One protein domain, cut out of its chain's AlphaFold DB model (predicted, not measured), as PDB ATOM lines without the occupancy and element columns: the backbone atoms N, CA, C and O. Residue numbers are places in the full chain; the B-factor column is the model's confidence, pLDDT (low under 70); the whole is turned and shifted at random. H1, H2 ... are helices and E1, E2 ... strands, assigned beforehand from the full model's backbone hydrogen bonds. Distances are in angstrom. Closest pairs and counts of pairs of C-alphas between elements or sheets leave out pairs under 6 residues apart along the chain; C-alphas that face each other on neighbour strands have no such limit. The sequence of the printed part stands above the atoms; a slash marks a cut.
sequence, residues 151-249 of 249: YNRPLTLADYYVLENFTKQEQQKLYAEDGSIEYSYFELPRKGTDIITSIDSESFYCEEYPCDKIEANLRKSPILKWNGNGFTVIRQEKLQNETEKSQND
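AT A GLANCE: This is residues 151 to 249 of the 249 residues of an uncharacterized protein of Bacteroidales bacterium (UniProt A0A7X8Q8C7). A small, twisted sheet of four short strands, made of two hairpins side by side, has H1 and H2 off one end of it, while residues 238 to 249, most of them in H3, stick out as a free arm. The unnamed stretch of residues 151 to 167 runs from beside E4 through the middle of the domain to H1. The printed part has 99 residues with three named helices and four named strands, in the order H1 E1 E2 H2 E3 E4 H3; the sheet's order is E1 E2 E3 E4, antiparallel throughout. The class is mixed, helices and strands, with 41 residues, under half, in named elements. The whole is compact, with a radius of gyration of the C-alphas of 14.5 A and spans of 43 by 31 by 20 A.

HOW THE PARTS SIT: In the sheet, E2, residues 195 to 199, is the antiparallel neighbour of E1, residues 184 to 187, and the two form a hairpin at 150 degrees between directions. N 185 and O 198 are 2.8 A apart, within hydrogen-bond range. E3, residues 223 to 226, is antiparallel to E2 at 160 degrees, with N 224 and O 195 2.8 A apart, within range. The pairing is staggered: E2 pairs with E3 over residues 195 to 196 and with E1 over residues 196 to 199. E4, residues 231 to 234, forms a hairpin with E3 at 146 degrees, with N 232 and O 225 2.8 A apart, within range. E1 and E4 are the edge strands. From edge to edge the strands' lines turn by 64 degrees. H1, residues 168 to 176, H2, residues 211 to 215, and H3, residues 237 to 246, are not on the sheet, and H1 and H2 are apart. In H1 and H2 every O i to N i+4 pair is within hydrogen-bond range; in H3, 5 of 6 are.

IN THESE COORDINATES: E2 is 13.5 A long from first to last C-alpha, E1 10.2 A, E3 9.3 A and E4 9.1 A. H3 is 15.0 A long, H1 12.5 A and H2 6.2 A. H1 begins at C-alpha 168, (-2.664, 47.810, 42.668). E2 begins at C-alpha 195, (-23.411, 34.819, 27.057), and H3 ends at C-alpha 246, (-28.414, 30.781, 49.489).

THE WHOLE: The two C-alphas farthest apart, those of Glu 207 and Asp 249, are 47.2 A apart. The printed part has no cut and ends at the chain's last residue. E2 to H2 is a long link of 11 residues; E3 to E4 and E4 to H3 are tight links. Residues 238 to 249 stand free, and the body without them spans 38 by 24 by 21 A. The mean pLDDT of the printed part is 76.6, with residues 179 to 183, 201 to 211 and 236 to 249 under 70.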
ATOM      1  N   TYR A 151     -24.137  46.169  27.499       93.00
ATOM      2  CA  TYR A 151     -23.615  45.783  28.800       93.00
ATOM      3  C   TYR A 151     -23.864  46.902  29.813       93.00
ATOM      4  O   TYR A 151     -23.853  48.085  29.485       93.00
ATOM      5  N   ASN A 152     -24.062  46.551  31.082       93.44
ATOM      6  CA  ASN A 152     -24.211  47.542  32.152       93.44
ATOM      7  C   ASN A 152     -22.910  48.308  32.465       93.44
ATOM      8  O   ASN A 152     -22.951  49.315  33.169       93.44
ATOM      9  N   ARG A 153     -21.772  47.798  31.987       91.00
ATOM     10  CA  ARG A 153     -20.451  48.433  31.956       91.00
ATOM     11  C   ARG A 153     -19.590  47.747  30.885       91.00
ATOM     12  O   ARG A 153     -19.890  46.598  30.557       91.00
ATOM     13  N   PRO A 154     -18.508  48.380  30.405       87.81
ATOM     14  CA  PRO A 154     -17.537  47.715  29.542       87.81
ATOM     15  C   PRO A 154     -16.959  46.440  30.178       87.81
ATOM     16  O   PRO A 154     -16.801  46.359  31.407       87.81
ATOM     17  N   LEU A 155     -16.654  45.459  29.327       86.06
ATOM     18  CA  LEU A 155     -15.761  44.357  29.679       86.06
ATOM     19  C   LEU A 155     -14.342  44.910  29.784       86.06
ATOM     20  O   LEU A 155     -13.955  45.780  29.013       86.06
ATOM     21  N   THR A 156     -13.578  44.405  30.740       86.56
ATOM     22  CA  THR A 156     -12.174  44.783  30.954       86.56
ATOM     23  C   THR A 156     -11.340  43.525  31.102       86.56
ATOM     24  O   THR A 156     -11.876  42.487  31.501       86.56
ATOM     25  N   LEU A 157     -10.032  43.591  30.855       82.06
ATOM     26  CA  LEU A 157      -9.154  42.445  31.123       82.06
ATOM     27  C   LEU A 157      -9.253  41.987  32.581       82.06
ATOM     28  O   LEU A 157      -9.239  40.792  32.864       82.06
ATOM     29  N   ALA A 158      -9.470  42.919  33.510       86.06
ATOM     30  CA  ALA A 158      -9.682  42.620  34.921       86.06
ATOM     31  C   ALA A 158     -10.857  41.660  35.207       86.06
ATOM     32  O   ALA A 158     -10.924  41.078  36.291       86.06
ATOM     33  N   ASP A 159     -11.796  41.488  34.272       87.00
ATOM     34  CA  ASP A 159     -12.892  40.527  34.410       87.00
ATOM     35  C   ASP A 159     -12.451  39.071  34.212       87.00
ATOM     36  O   ASP A 159     -13.105  38.171  34.744       87.00
ATOM     37  N   TYR A 160     -11.332  38.851  33.520       85.12
ATOM     38  CA  TYR A 160     -10.796  37.533  33.183       85.12
ATOM     39  C   TYR A 160      -9.737  37.025  34.174       85.12
ATOM     40  O   TYR A 160      -9.382  35.852  34.113       85.12
ATOM     41  N   TYR A 161      -9.260  37.852  35.116       83.94
ATOM     42  CA  TYR A 161      -8.113  37.516  35.974       83.94
ATOM     43  C   TYR A 161      -8.393  37.514  37.478       83.94
ATOM     44  O   TYR A 161      -9.227  38.268  37.983       83.94
ATOM     45  N   VAL A 162      -7.613  36.706  38.212       86.44
ATOM     46  CA  VAL A 162      -7.503  36.714  39.679       86.44
ATOM     47  C   VAL A 162      -6.754  37.940  40.176       86.44
ATOM     48  O   VAL A 162      -5.554  37.900  40.412       86.44
ATOM     49  N   LEU A 163      -7.484  39.045  40.357       84.31
ATOM     50  CA  LEU A 163      -6.916  40.365  40.667       84.31
ATOM     51  C   LEU A 163      -6.101  40.422  41.962       84.31
ATOM     52  O   LEU A 163      -5.194  41.242  42.072       84.31
ATOM     53  N   GLU A 164      -6.403  39.559  42.927       87.31
ATOM     54  CA  GLU A 164      -5.700  39.476  44.215       87.31
ATOM     55  C   GLU A 164      -4.215  39.127  44.052       87.31
ATOM     56  O   GLU A 164      -3.395  39.517  44.882       87.31
ATOM     57  N   ASN A 165      -3.858  38.485  42.939       85.69
ATOM     58  CA  ASN A 165      -2.488  38.104  42.605       85.69
ATOM     59  C   ASN A 165      -1.724  39.204  41.840       85.69
ATOM     60  O   ASN A 165      -0.568  39.019  41.448       85.69
ATOM     61  N   PHE A 166      -2.350  40.369  41.650       84.69
ATOM     62  CA  PHE A 166      -1.769  41.539  41.001       84.69
ATOM     63  C   PHE A 166      -1.609  42.691  41.991       84.69
ATOM     64  O   PHE A 166      -2.440  42.927  42.872       84.69
ATOM     65  N   THR A 167      -0.545  43.469  41.815       89.00
ATOM     66  CA  THR A 167      -0.353  44.737  42.519       89.00
ATOM     67  C   THR A 167      -1.441  45.740  42.129       89.00
ATOM     68  O   THR A 167      -2.047  45.655  41.063       89.00
ATOM     69  N   LYS A 168      -1.664  46.764  42.960       89.75
ATOM     70  CA  LYS A 168      -2.664  47.810  42.668       89.75
ATOM     71  C   LYS A 168      -2.434  48.512  41.325       89.75
ATOM     72  O   LYS A 168      -3.400  48.873  40.664       89.75
ATOM     73  N   GLN A 169      -1.174  48.710  40.936       88.12
ATOM     74  CA  GLN A 169      -0.827  49.346  39.666       88.12
ATOM     75  C   GLN A 169      -1.172  48.442  38.475       88.12
ATOM     76  O   GLN A 169      -1.739  48.914  37.497       88.12
ATOM     77  N   GLU A 170      -0.889  47.143  38.575       85.44
ATOM     78  CA  GLU A 170      -1.268  46.161  37.553       85.44
ATOM     79  C   GLU A 170      -2.795  46.041  37.440       85.44
ATOM     80  O   GLU A 170      -3.334  46.060  36.340       85.44
ATOM     81  N   GLN A 171      -3.516  46.025  38.566       86.75
ATOM     82  CA  GLN A 171      -4.983  46.030  38.550       86.75
ATOM     83  C   GLN A 171      -5.545  47.259  37.824       86.75
ATOM     84  O   GLN A 171      -6.478  47.128  37.039       86.75
ATOM     85  N   GLN A 172      -4.985  48.452  38.059       86.19
ATOM     86  CA  GLN A 172      -5.417  49.675  37.371       86.19
ATOM     87  C   GLN A 172      -5.236  49.582  35.857       86.19
ATOM     88  O   GLN A 172      -6.127  50.013  35.129       86.19
ATOM     89  N   LYS A 173      -4.133  48.987  35.389       84.25
ATOM     90  CA  LYS A 173      -3.928  48.720  33.962       84.25
ATOM     91  C   LYS A 173      -4.989  47.762  33.422       84.25
ATOM     92  O   LYS A 173      -5.692  48.111  32.487       84.25
ATOM     93  N   LEU A 174      -5.201  46.619  34.079       83.75
ATOM     94  CA  LEU A 174      -6.209  45.631  33.666       83.75
ATOM     95  C   LEU A 174      -7.642  46.193  33.617       83.75
ATOM     96  O   LEU A 174      -8.470  45.682  32.869       83.75
ATOM     97  N   TYR A 175      -7.955  47.211  34.426       85.00
ATOM     98  CA  TYR A 175      -9.240  47.918  34.388       85.00
ATOM     99  C   TYR A 175      -9.348  48.968  33.281       85.00
ATOM    100  O   TYR A 175     -10.464  49.321  32.904       85.00
ATOM    101  N   ALA A 176      -8.222  49.515  32.828       83.00
ATOM    102  CA  ALA A 176      -8.177  50.498  31.752       83.00
ATOM    103  C   ALA A 176      -8.215  49.832  30.370       83.00
ATOM    104  O   ALA A 176      -8.731  50.432  29.430       83.00
ATOM    105  N   GLU A 177      -7.706  48.603  30.270       78.31
ATOM    106  CA  GLU A 177      -7.722  47.814  29.042       78.31
ATOM    107  C   GLU A 177      -9.114  47.244  28.751       78.31
ATOM    108  O   GLU A 177      -9.734  46.578  29.593       78.31
ATOM    109  N   ASP A 178      -9.586  47.487  27.530       70.38
ATOM    110  CA  ASP A 178     -10.849  46.953  27.032       70.38
ATOM    111  C   ASP A 178     -10.777  45.414  26.973       70.38
ATOM    112  O   ASP A 178      -9.864  44.809  26.426       70.38
ATOM    113  N   GLY A 179     -11.731  44.738  27.604       57.06
ATOM    114  CA  GLY A 179     -11.809  43.277  27.637       57.06
ATOM    115  C   GLY A 179     -12.601  42.696  26.468       57.06
ATOM    116  O   GLY A 179     -12.779  41.482  26.402       57.06
ATOM    117  N   SER A 180     -13.136  43.541  25.589       57.28
ATOM    118  CA  SER A 180     -13.830  43.151  24.357       57.28
ATOM    119  C   SER A 180     -12.919  43.130  23.123       57.28
ATOM    120  O   SER A 180     -13.400  42.874  22.023       57.28
ATOM    121  N   ILE A 181     -11.614  43.364  23.316       57.53
ATOM    122  CA  ILE A 181     -10.580  43.366  22.272       57.53
ATOM    123  C   ILE A 181     -10.461  41.982  21.601       57.53
ATOM    124  O   ILE A 181     -10.809  40.968  22.204       57.53
ATOM    125  N   GLU A 182      -9.934  42.003  20.370       57.41
ATOM    126  CA  GLU A 182      -9.410  40.986  19.423       57.41
ATOM    127  C   GLU A 182      -9.129  39.543  19.911       57.41
ATOM    128  O   GLU A 182      -9.111  38.628  19.097       57.41
ATOM    129  N   TYR A 183      -8.978  39.309  21.214       63.78
ATOM    130  CA  TYR A 183      -8.618  38.022  21.825       63.78
ATOM    131  C   TYR A 183      -9.731  37.384  22.667       63.78
ATOM    132  O   TYR A 183      -9.548  36.290  23.209       63.78
ATOM    133  N   SER A 184     -10.870  38.064  22.812       74.31
ATOM    134  CA  SER A 184     -12.022  37.552  23.550       74.31
ATOM    135  C   SER A 184     -12.943  36.724  22.658       74.31
ATOM    136  O   SER A 184     -13.267  37.107  21.537       74.31
ATOM    137  N   TYR A 185     -13.424  35.607  23.196       81.81
ATOM    138  CA  TYR A 185     -14.422  34.752  22.573       81.81
ATOM    139  C   TYR A 185     -15.753  34.913  23.262       81.81
ATOM    140  O   TYR A 185     -15.831  35.042  24.480       81.81
ATOM    141  N   PHE A 186     -16.805  34.871  22.457       87.38
ATOM    142  CA  PHE A 186     -18.176  34.906  22.919       87.38
ATOM    143  C   PHE A 186     -18.854  33.615  22.481       87.38
ATOM    144  O   PHE A 186     -18.796  33.240  21.313       87.38
ATOM    145  N   GLU A 187     -19.519  32.957  23.418       89.44
ATOM    146  CA  GLU A 187     -20.393  31.823  23.139       89.44
ATOM    147  C   GLU A 187     -21.833  32.277  23.355       89.44
ATOM    148  O   GLU A 187     -22.244  32.603  24.479       89.44
ATOM    149  N   LEU A 188     -22.613  32.332  22.272       93.31
ATOM    150  CA  LEU A 188     -24.024  32.682  22.372       93.31
ATOM    151  C   LEU A 188     -24.812  31.500  22.967       93.31
ATOM    152  O   LEU A 188     -24.531  30.335  22.675       93.31
ATOM    153  N   PRO A 189     -25.833  31.759  23.802       91.75
ATOM    154  CA  PRO A 189     -26.527  30.697  24.514       91.75
ATOM    155  C   PRO A 189     -27.367  29.846  23.562       91.75
ATOM    156  O   PRO A 189     -28.437  30.253  23.113       91.75
ATOM    157  N   ARG A 190     -26.954  28.592  23.353       87.81
ATOM    158  CA  ARG A 190     -27.828  27.570  22.749       87.81
ATOM    159  C   ARG A 190     -29.022  27.227  23.648       87.81
ATOM    160  O   ARG A 190     -30.085  26.844  23.167       87.81
ATOM    161  N   LYS A 191     -28.834  27.325  24.968       86.12
ATOM    162  CA  LYS A 191     -29.863  27.167  26.004       86.12
ATOM    163  C   LYS A 191     -29.675  28.247  27.064       86.12
ATOM    164  O   LYS A 191     -28.547  28.576  27.412       86.12
ATOM    165  N   GLY A 192     -30.779  28.731  27.627       90.81
ATOM    166  CA  GLY A 192     -30.744  29.834  28.588       90.81
ATOM    167  C   GLY A 192     -30.577  31.184  27.893       90.81
ATOM    168  O   GLY A 192     -30.972  31.342  26.742       90.81
ATOM    169  N   THR A 193     -30.052  32.172  28.615       93.44
ATOM    170  CA  THR A 193     -30.003  33.567  28.145       93.44
ATOM    171  C   THR A 193     -28.643  34.232  28.293       93.44
ATOM    172  O   THR A 193     -28.492  35.367  27.856       93.44
ATOM    173  N   ASP A 194     -27.679  33.571  28.917       94.81
ATOM    174  CA  ASP A 194     -26.439  34.216  29.331       94.81
ATOM    175  C   ASP A 194     -25.338  33.935  28.307       94.81
ATOM    176  O   ASP A 194     -25.219  32.812  27.823       94.81
ATOM    177  N   ILE A 195     -24.556  34.959  27.968       93.25
ATOM    178  CA  ILE A 195     -23.411  34.819  27.057       93.25
ATOM    179  C   ILE A 195     -22.186  34.511  27.913       93.25
ATOM    180  O   ILE A 195     -21.935  35.190  28.916       93.25
ATOM    181  N   ILE A 196     -21.437  33.487  27.524       90.62
ATOM    182  CA  ILE A 196     -20.161  33.148  28.156       90.62
ATOM    183  C   ILE A 196     -19.068  33.856  27.368       90.62
ATOM    184  O   ILE A 196     -19.102  33.850  26.136       90.62
ATOM    185  N   THR A 197     -18.120  34.478  28.069       88.00
ATOM    186  CA  THR A 197     -16.943  35.058  27.426       88.00
ATOM    187  C   THR A 197     -15.678  34.356  27.881       88.00
ATOM    188  O   THR A 197     -15.562  33.941  29.029       88.00
ATOM    189  N   SER A 198     -14.703  34.199  27.007       84.06
ATOM    190  CA  SER A 198     -13.386  33.661  27.347       84.06
ATOM    191  C   SER A 198     -12.313  34.499  26.672       84.06
ATOM    192  O   SER A 198     -12.621  35.327  25.824       84.06
ATOM    193  N   ILE A 199     -11.066  34.337  27.092       78.81
ATOM    194  CA  ILE A 199      -9.912  34.948  26.441       78.81
ATOM    195  C   ILE A 199      -8.905  33.836  26.182       78.81
ATOM    196  O   ILE A 199      -8.787  32.917  26.997       78.81
ATOM    197  N   ASP A 200      -8.216  33.904  25.053       71.25
ATOM    198  CA  ASP A 200      -7.093  33.015  24.774       71.25
ATOM    199  C   ASP A 200      -5.807  33.670  25.274       71.25
ATOM    200  O   ASP A 200      -5.416  34.741  24.804       71.25
ATOM    201  N   SER A 201      -5.168  33.034  26.256       62.09
ATOM    202  CA  SER A 201      -3.891  33.491  26.805       62.09
ATOM    203  C   SER A 201      -2.757  33.427  25.794       62.09
ATOM    204  O   SER A 201      -1.849  34.245  25.902       62.09
ATOM    205  N   GLU A 202      -2.791  32.498  24.832       59.09
ATOM    206  CA  GLU A 202      -1.719  32.347  23.838       59.09
ATOM    207  C   GLU A 202      -1.699  33.520  22.851       59.09
ATOM    208  O   GLU A 202      -0.641  33.909  22.355       59.09
ATOM    209  N   SER A 203      -2.866  34.118  22.601       57.97
ATOM    210  CA  SER A 203      -3.019  35.262  21.704       57.97
ATOM    211  C   SER A 203      -2.698  36.609  22.372       57.97
ATOM    212  O   SER A 203      -2.490  37.610  21.686       57.97
ATOM    213  N   PHE A 204      -2.618  36.659  23.706       59.59
ATOM    214  CA  PHE A 204      -2.251  37.874  24.424       59.59
ATOM    215  C   PHE A 204      -0.737  38.090  24.317       59.59
ATOM    216  O   PHE A 204       0.043  37.413  24.985       59.59
ATOM    217  N   TYR A 205      -0.303  39.035  23.474       53.31
ATOM    218  CA  TYR A 205       1.111  39.401  23.353       53.31
ATOM    219  C   TYR A 205       1.689  39.728  24.742       53.31
ATOM    220  O   TYR A 205       1.383  40.758  25.343       53.31
ATOM    221  N   CYS A 206       2.549  38.839  25.247       53.56
ATOM    222  CA  CYS A 206       3.201  38.910  26.557       53.56
ATOM    223  C   CYS A 206       4.244  40.041  26.677       53.56
ATOM    224  O   CYS A 206       5.207  39.929  27.435       53.56
ATOM    225  N   GLU A 207       4.101  41.128  25.916       55.84
ATOM    226  CA  GLU A 207       5.040  42.250  25.951       55.84
ATOM    227  C   GLU A 207       4.958  43.011  27.282       55.84
ATOM    228  O   GLU A 207       5.978  43.481  27.784       55.84
ATOM    229  N   GLU A 208       3.770  43.084  27.898       58.56
ATOM    230  CA  GLU A 208       3.576  43.811  29.159       58.56
ATOM    231  C   GLU A 208       3.586  42.938  30.424       58.56
ATOM    232  O   GLU A 208       3.845  43.458  31.515       58.56
ATOM    233  N   TYR A 209       3.341  41.626  30.313       62.56
ATOM    234  CA  TYR A 209       3.302  40.710  31.459       62.56
ATOM    235  C   TYR A 209       3.920  39.347  31.114       62.56
ATOM    236  O   TYR A 209       3.717  38.856  30.006       62.56
ATOM    237  N   PRO A 210       4.611  38.682  32.062       64.12
ATOM    238  CA  PRO A 210       5.099  37.320  31.852       64.12
ATOM    239  C   PRO A 210       3.927  36.371  31.570       64.12
ATOM    240  O   PRO A 210       2.995  36.328  32.382       64.12
ATOM    241  N   CYS A 211       3.987  35.598  30.478       64.12
ATOM    242  CA  CYS A 211       2.921  34.666  30.085       64.12
ATOM    243  C   CYS A 211       2.521  33.737  31.250       64.12
ATOM    244  O   CYS A 211       1.341  33.604  31.563       64.12
ATOM    245  N   ASP A 212       3.506  33.226  31.996       72.06
ATOM    246  CA  ASP A 212       3.296  32.351  33.157       72.06
ATOM    247  C   ASP A 212       2.410  32.991  34.242       72.06
ATOM    248  O   ASP A 212       1.626  32.315  34.909       72.06
ATOM    249  N   LYS A 213       2.520  34.314  34.437       71.75
ATOM    250  CA  LYS A 213       1.709  35.055  35.412       71.75
ATOM    251  C   LYS A 213       0.301  35.309  34.875       71.75
ATOM    252  O   LYS A 213      -0.630  35.341  35.672       71.75
ATOM    253  N   ILE A 214       0.130  35.487  33.569       72.50
ATOM    254  CA  ILE A 214      -1.189  35.621  32.940       72.50
ATOM    255  C   ILE A 214      -1.957  34.302  33.073       72.50
ATOM    256  O   ILE A 214      -3.036  34.280  33.667       72.50
ATOM    257  N   GLU A 215      -1.376  33.205  32.592       74.50
ATOM    258  CA  GLU A 215      -2.023  31.890  32.551       74.50
ATOM    259  C   GLU A 215      -2.390  31.383  33.944       74.50
ATOM    260  O   GLU A 215      -3.525  30.965  34.178       74.50
ATOM    261  N   ALA A 216      -1.471  31.503  34.909       77.62
ATOM    262  CA  ALA A 216      -1.710  31.072  36.286       77.62
ATOM    263  C   ALA A 216      -2.845  31.841  36.982       77.62
ATOM    264  O   ALA A 216      -3.345  31.397  38.017       77.62
ATOM    265  N   ASN A 217      -3.237  33.001  36.448       77.88
ATOM    266  CA  ASN A 217      -4.245  33.874  37.034       77.88
ATOM    267  C   ASN A 217      -5.510  34.006  36.192       77.88
ATOM    268  O   ASN A 217      -6.396  34.770  36.583       77.88
ATOM    269  N   LEU A 218      -5.628  33.284  35.078       79.06
ATOM    270  CA  LEU A 218      -6.876  33.224  34.332       79.06
ATOM    271  C   LEU A 218      -7.978  32.611  35.201       79.06
ATOM    272  O   LEU A 218      -7.837  31.544  35.801       79.06
ATOM    273  N   ARG A 219      -9.106  33.311  35.275       74.19
ATOM    274  CA  ARG A 219     -10.319  32.828  35.934       74.19
ATOM    275  C   ARG A 219     -11.169  32.025  34.969       74.19
ATOM    276  O   ARG A 219     -11.019  32.085  33.753       74.19
ATOM    277  N   LYS A 220     -12.175  31.360  35.540       72.69
ATOM    278  CA  LYS A 220     -13.336  30.944  34.758       72.69
ATOM    279  C   LYS A 220     -13.968  32.166  34.083       72.69
ATOM    280  O   LYS A 220     -14.265  33.159  34.749       72.69
ATOM    281  N   SER A 221     -14.199  32.014  32.786       83.38
ATOM    282  CA  SER A 221     -14.977  32.856  31.885       83.38
ATOM    283  C   SER A 221     -16.011  33.773  32.556       83.38
ATOM    284  O   SER A 221     -16.935  33.259  33.206       83.38
ATOM    285  N   PRO A 222     -15.913  35.111  32.401       87.06
ATOM    286  CA  PRO A 222     -16.983  36.010  32.804       87.06
ATOM    287  C   PRO A 222     -18.304  35.631  32.130       87.06
ATOM    288  O   PRO A 222     -18.348  35.048  31.046       87.06
ATOM    289  N   ILE A 223     -19.402  35.973  32.800       91.88
ATOM    290  CA  ILE A 223     -20.751  35.722  32.296       91.88
ATOM    291  C   ILE A 223     -21.436  37.062  32.070       91.88
ATOM    292  O   ILE A 223     -21.532  37.894  32.976       91.88
ATOM    293  N   LEU A 224     -21.971  37.254  30.871       93.88
ATOM    294  CA  LEU A 224     -22.878  38.346  30.552       93.88
ATOM    295  C   LEU A 224     -24.304  37.857  30.813       93.88
ATOM    296  O   LEU A 224     -24.925  37.188  29.985       93.88
ATOM    297  N   LYS A 225     -24.817  38.173  32.000       96.19
ATOM    298  CA  LYS A 225     -26.121  37.698  32.466       96.19
ATOM    299  C   LYS A 225     -27.248  38.560  31.921       96.19
ATOM    300  O   LYS A 225     -27.252  39.774  32.136       96.19
ATOM    301  N   TRP A 226     -28.231  37.959  31.260       97.00
ATOM    302  CA  TRP A 226     -29.359  38.709  30.701       97.00
ATOM    303  C   TRP A 226     -30.197  39.365  31.806       97.00
ATOM    304  O   TRP A 226     -30.664  38.709  32.738       97.00
ATOM    305  N   ASN A 227     -30.432  40.676  31.696       96.44
ATOM    306  CA  ASN A 227     -31.189  41.448  32.693       96.44
ATOM    307  C   ASN A 227     -32.556  41.945  32.187       96.44
ATOM    308  O   ASN A 227     -33.305  42.608  32.919       96.44
ATOM    309  N   GLY A 228     -32.917  41.593  30.952       96.25
ATOM    310  CA  GLY A 228     -34.195  41.931  30.333       96.25
ATOM    311  C   GLY A 228     -34.154  43.069  29.322       96.25
ATOM    312  O   GLY A 228     -35.127  43.201  28.594       96.25
ATOM    313  N   ASN A 229     -33.083  43.864  29.262       95.44
ATOM    314  CA  ASN A 229     -32.888  44.921  28.252       95.44
ATOM    315  C   ASN A 229     -31.434  44.998  27.735       95.44
ATOM    316  O   ASN A 229     -31.105  45.898  26.961       95.44
ATOM    317  N   GLY A 230     -30.576  44.084  28.188       96.62
ATOM    318  CA  GLY A 230     -29.135  44.042  27.972       96.62
ATOM    319  C   GLY A 230     -28.504  43.004  28.903       96.62
ATOM    320  O   GLY A 230     -29.199  42.117  29.416       96.62
ATOM    321  N   PHE A 231     -27.211  43.141  29.176       96.94
ATOM    322  CA  PHE A 231     -26.459  42.185  29.983       96.94
ATOM    323  C   PHE A 231     -25.761  42.841  31.169       96.94
ATOM    324  O   PHE A 231     -25.259  43.963  31.102       96.94
ATOM    325  N   THR A 232     -25.727  42.120  32.277       95.88
ATOM    326  CA  THR A 232     -24.942  42.463  33.455       95.88
ATOM    327  C   THR A 232     -23.651  41.659  33.426       95.88
ATOM    328  O   THR A 232     -23.700  40.432  33.394       95.88
ATOM    329  N   VAL A 233     -22.504  42.336  33.473       92.88
ATOM    330  CA  VAL A 233     -21.193  41.675  33.519       92.88
ATOM    331  C   VAL A 233     -20.950  41.093  34.915       92.88
ATOM    332  O   VAL A 233     -20.805  41.841  35.890       92.88
ATOM    333  N   ILE A 234     -20.882  39.764  35.015       90.75
ATOM    334  CA  ILE A 234     -20.643  39.016  36.254       90.75
ATOM    335  C   ILE A 234     -19.261  38.358  36.212       90.75
ATOM    336  O   ILE A 234     -18.985  37.518  35.358       90.75
ATOM    337  N   ARG A 235     -18.415  38.686  37.196       83.31
ATOM    338  CA  ARG A 235     -17.187  37.926  37.481       83.31
ATOM    339  C   ARG A 235     -17.547  36.702  38.317       83.31
ATOM    340  O   ARG A 235     -18.243  36.845  39.324       83.31
ATOM    341  N   GLN A 236     -17.066  35.519  37.937       68.94
ATOM    342  CA  GLN A 236     -17.524  34.264  38.549       68.94
ATOM    343  C   GLN A 236     -17.213  34.101  40.047       68.94
ATOM    344  O   GLN A 236     -17.913  33.351  40.718       68.94
ATOM    345  N   GLU A 237     -16.272  34.847  40.624       63.38
ATOM    346  CA  GLU A 237     -16.021  34.794  42.076       63.38
ATOM    347  C   GLU A 237     -17.215  35.210  42.938       63.38
ATOM    348  O   GLU A 237     -17.359  34.761  44.073       63.38
ATOM    349  N   LYS A 238     -18.111  36.047  42.404       52.12
ATOM    350  CA  LYS A 238     -19.329  36.433  43.124       52.12
ATOM    351  C   LYS A 238     -20.361  35.307  43.200       52.12
ATOM    352  O   LYS A 238     -21.118  35.262  44.162       52.12
ATOM    353  N   LEU A 239     -20.381  34.393  42.227       50.59
ATOM    354  CA  LEU A 239     -21.383  33.326  42.152       50.59
ATOM    355  C   LEU A 239     -21.169  32.246  43.219       50.59
ATOM    356  O   LEU A 239     -22.153  31.742  43.754       50.59
ATOM    357  N   GLN A 240     -19.922  31.922  43.578       47.88
ATOM    358  CA  GLN A 240     -19.646  30.987  44.681       47.88
ATOM    359  C   GLN A 240     -20.124  31.554  46.023       47.88
ATOM    360  O   GLN A 240     -20.883  30.895  46.727       47.88
ATOM    361  N   ASN A 241     -19.817  32.822  46.301       47.78
ATOM    362  CA  ASN A 241     -20.219  33.480  47.546       47.78
ATOM    363  C   ASN A 241     -21.744  33.691  47.669       47.78
ATOM    364  O   ASN A 241     -22.280  33.699  48.775       47.78
ATOM    365  N   GLU A 242     -22.464  33.868  46.555       49.12
ATOM    366  CA  GLU A 242     -23.933  33.985  46.548       49.12
ATOM    367  C   GLU A 242     -24.633  32.618  46.654       49.12
ATOM    368  O   GLU A 242     -25.659  32.503  47.327       49.12
ATOM    369  N   THR A 243     -24.060  31.569  46.056       46.22
ATOM    370  CA  THR A 243     -24.594  30.197  46.148       46.22
ATOM    371  C   THR A 243     -24.405  29.622  47.553       46.22
ATOM    372  O   THR A 243     -25.325  29.013  48.092       46.22
ATOM    373  N   GLU A 244     -23.263  29.882  48.194       44.03
ATOM    374  CA  GLU A 244     -23.003  29.476  49.581       44.03
ATOM    375  C   GLU A 244     -23.877  30.225  50.595       44.03
ATOM    376  O   GLU A 244     -24.251  29.659  51.620       44.03
ATOM    377  N   LYS A 245     -24.268  31.473  50.312       46.62
ATOM    378  CA  LYS A 245     -25.241  32.199  51.144       46.62
ATOM    379  C   LYS A 245     -26.656  31.642  51.003       46.62
ATOM    380  O   LYS A 245     -27.312  31.412  52.005       46.62
ATOM    381  N   SER A 246     -27.089  31.353  49.777       48.53
ATOM    382  CA  SER A 246     -28.414  30.781  49.489       48.53
ATOM    383  C   SER A 246     -28.623  29.362  50.033       48.53
ATOM    384  O   SER A 246     -29.763  28.911  50.084       48.53
ATOM    385  N   GLN A 247     -27.555  28.631  50.356       44.88
ATOM    386  CA  GLN A 247     -27.633  27.289  50.944       44.88
ATOM    387  C   GLN A 247     -27.573  27.294  52.478       44.88
ATOM    388  O   GLN A 247     -27.776  26.247  53.088       44.88
ATOM    389  N   ASN A 248     -27.294  28.450  53.088       46.28
ATOM    390  CA  ASN A 248     -27.178  28.628  54.537       46.28
ATOM    391  C   ASN A 248     -28.296  29.507  55.138       46.28
ATOM    392  O   ASN A 248     -28.259  29.767  56.342       46.28
ATOM    393  N   ASP A 249     -29.270  29.924  54.320       43.25
ATOM    394  CA  ASP A 249     -30.536  30.566  54.715       43.25
ATOM    395  C   ASP A 249     -31.708  29.582  54.525       43.25
ATOM    396  O   ASP A 249     -32.657  29.617  55.344       43.25
TER     397      ASP A 249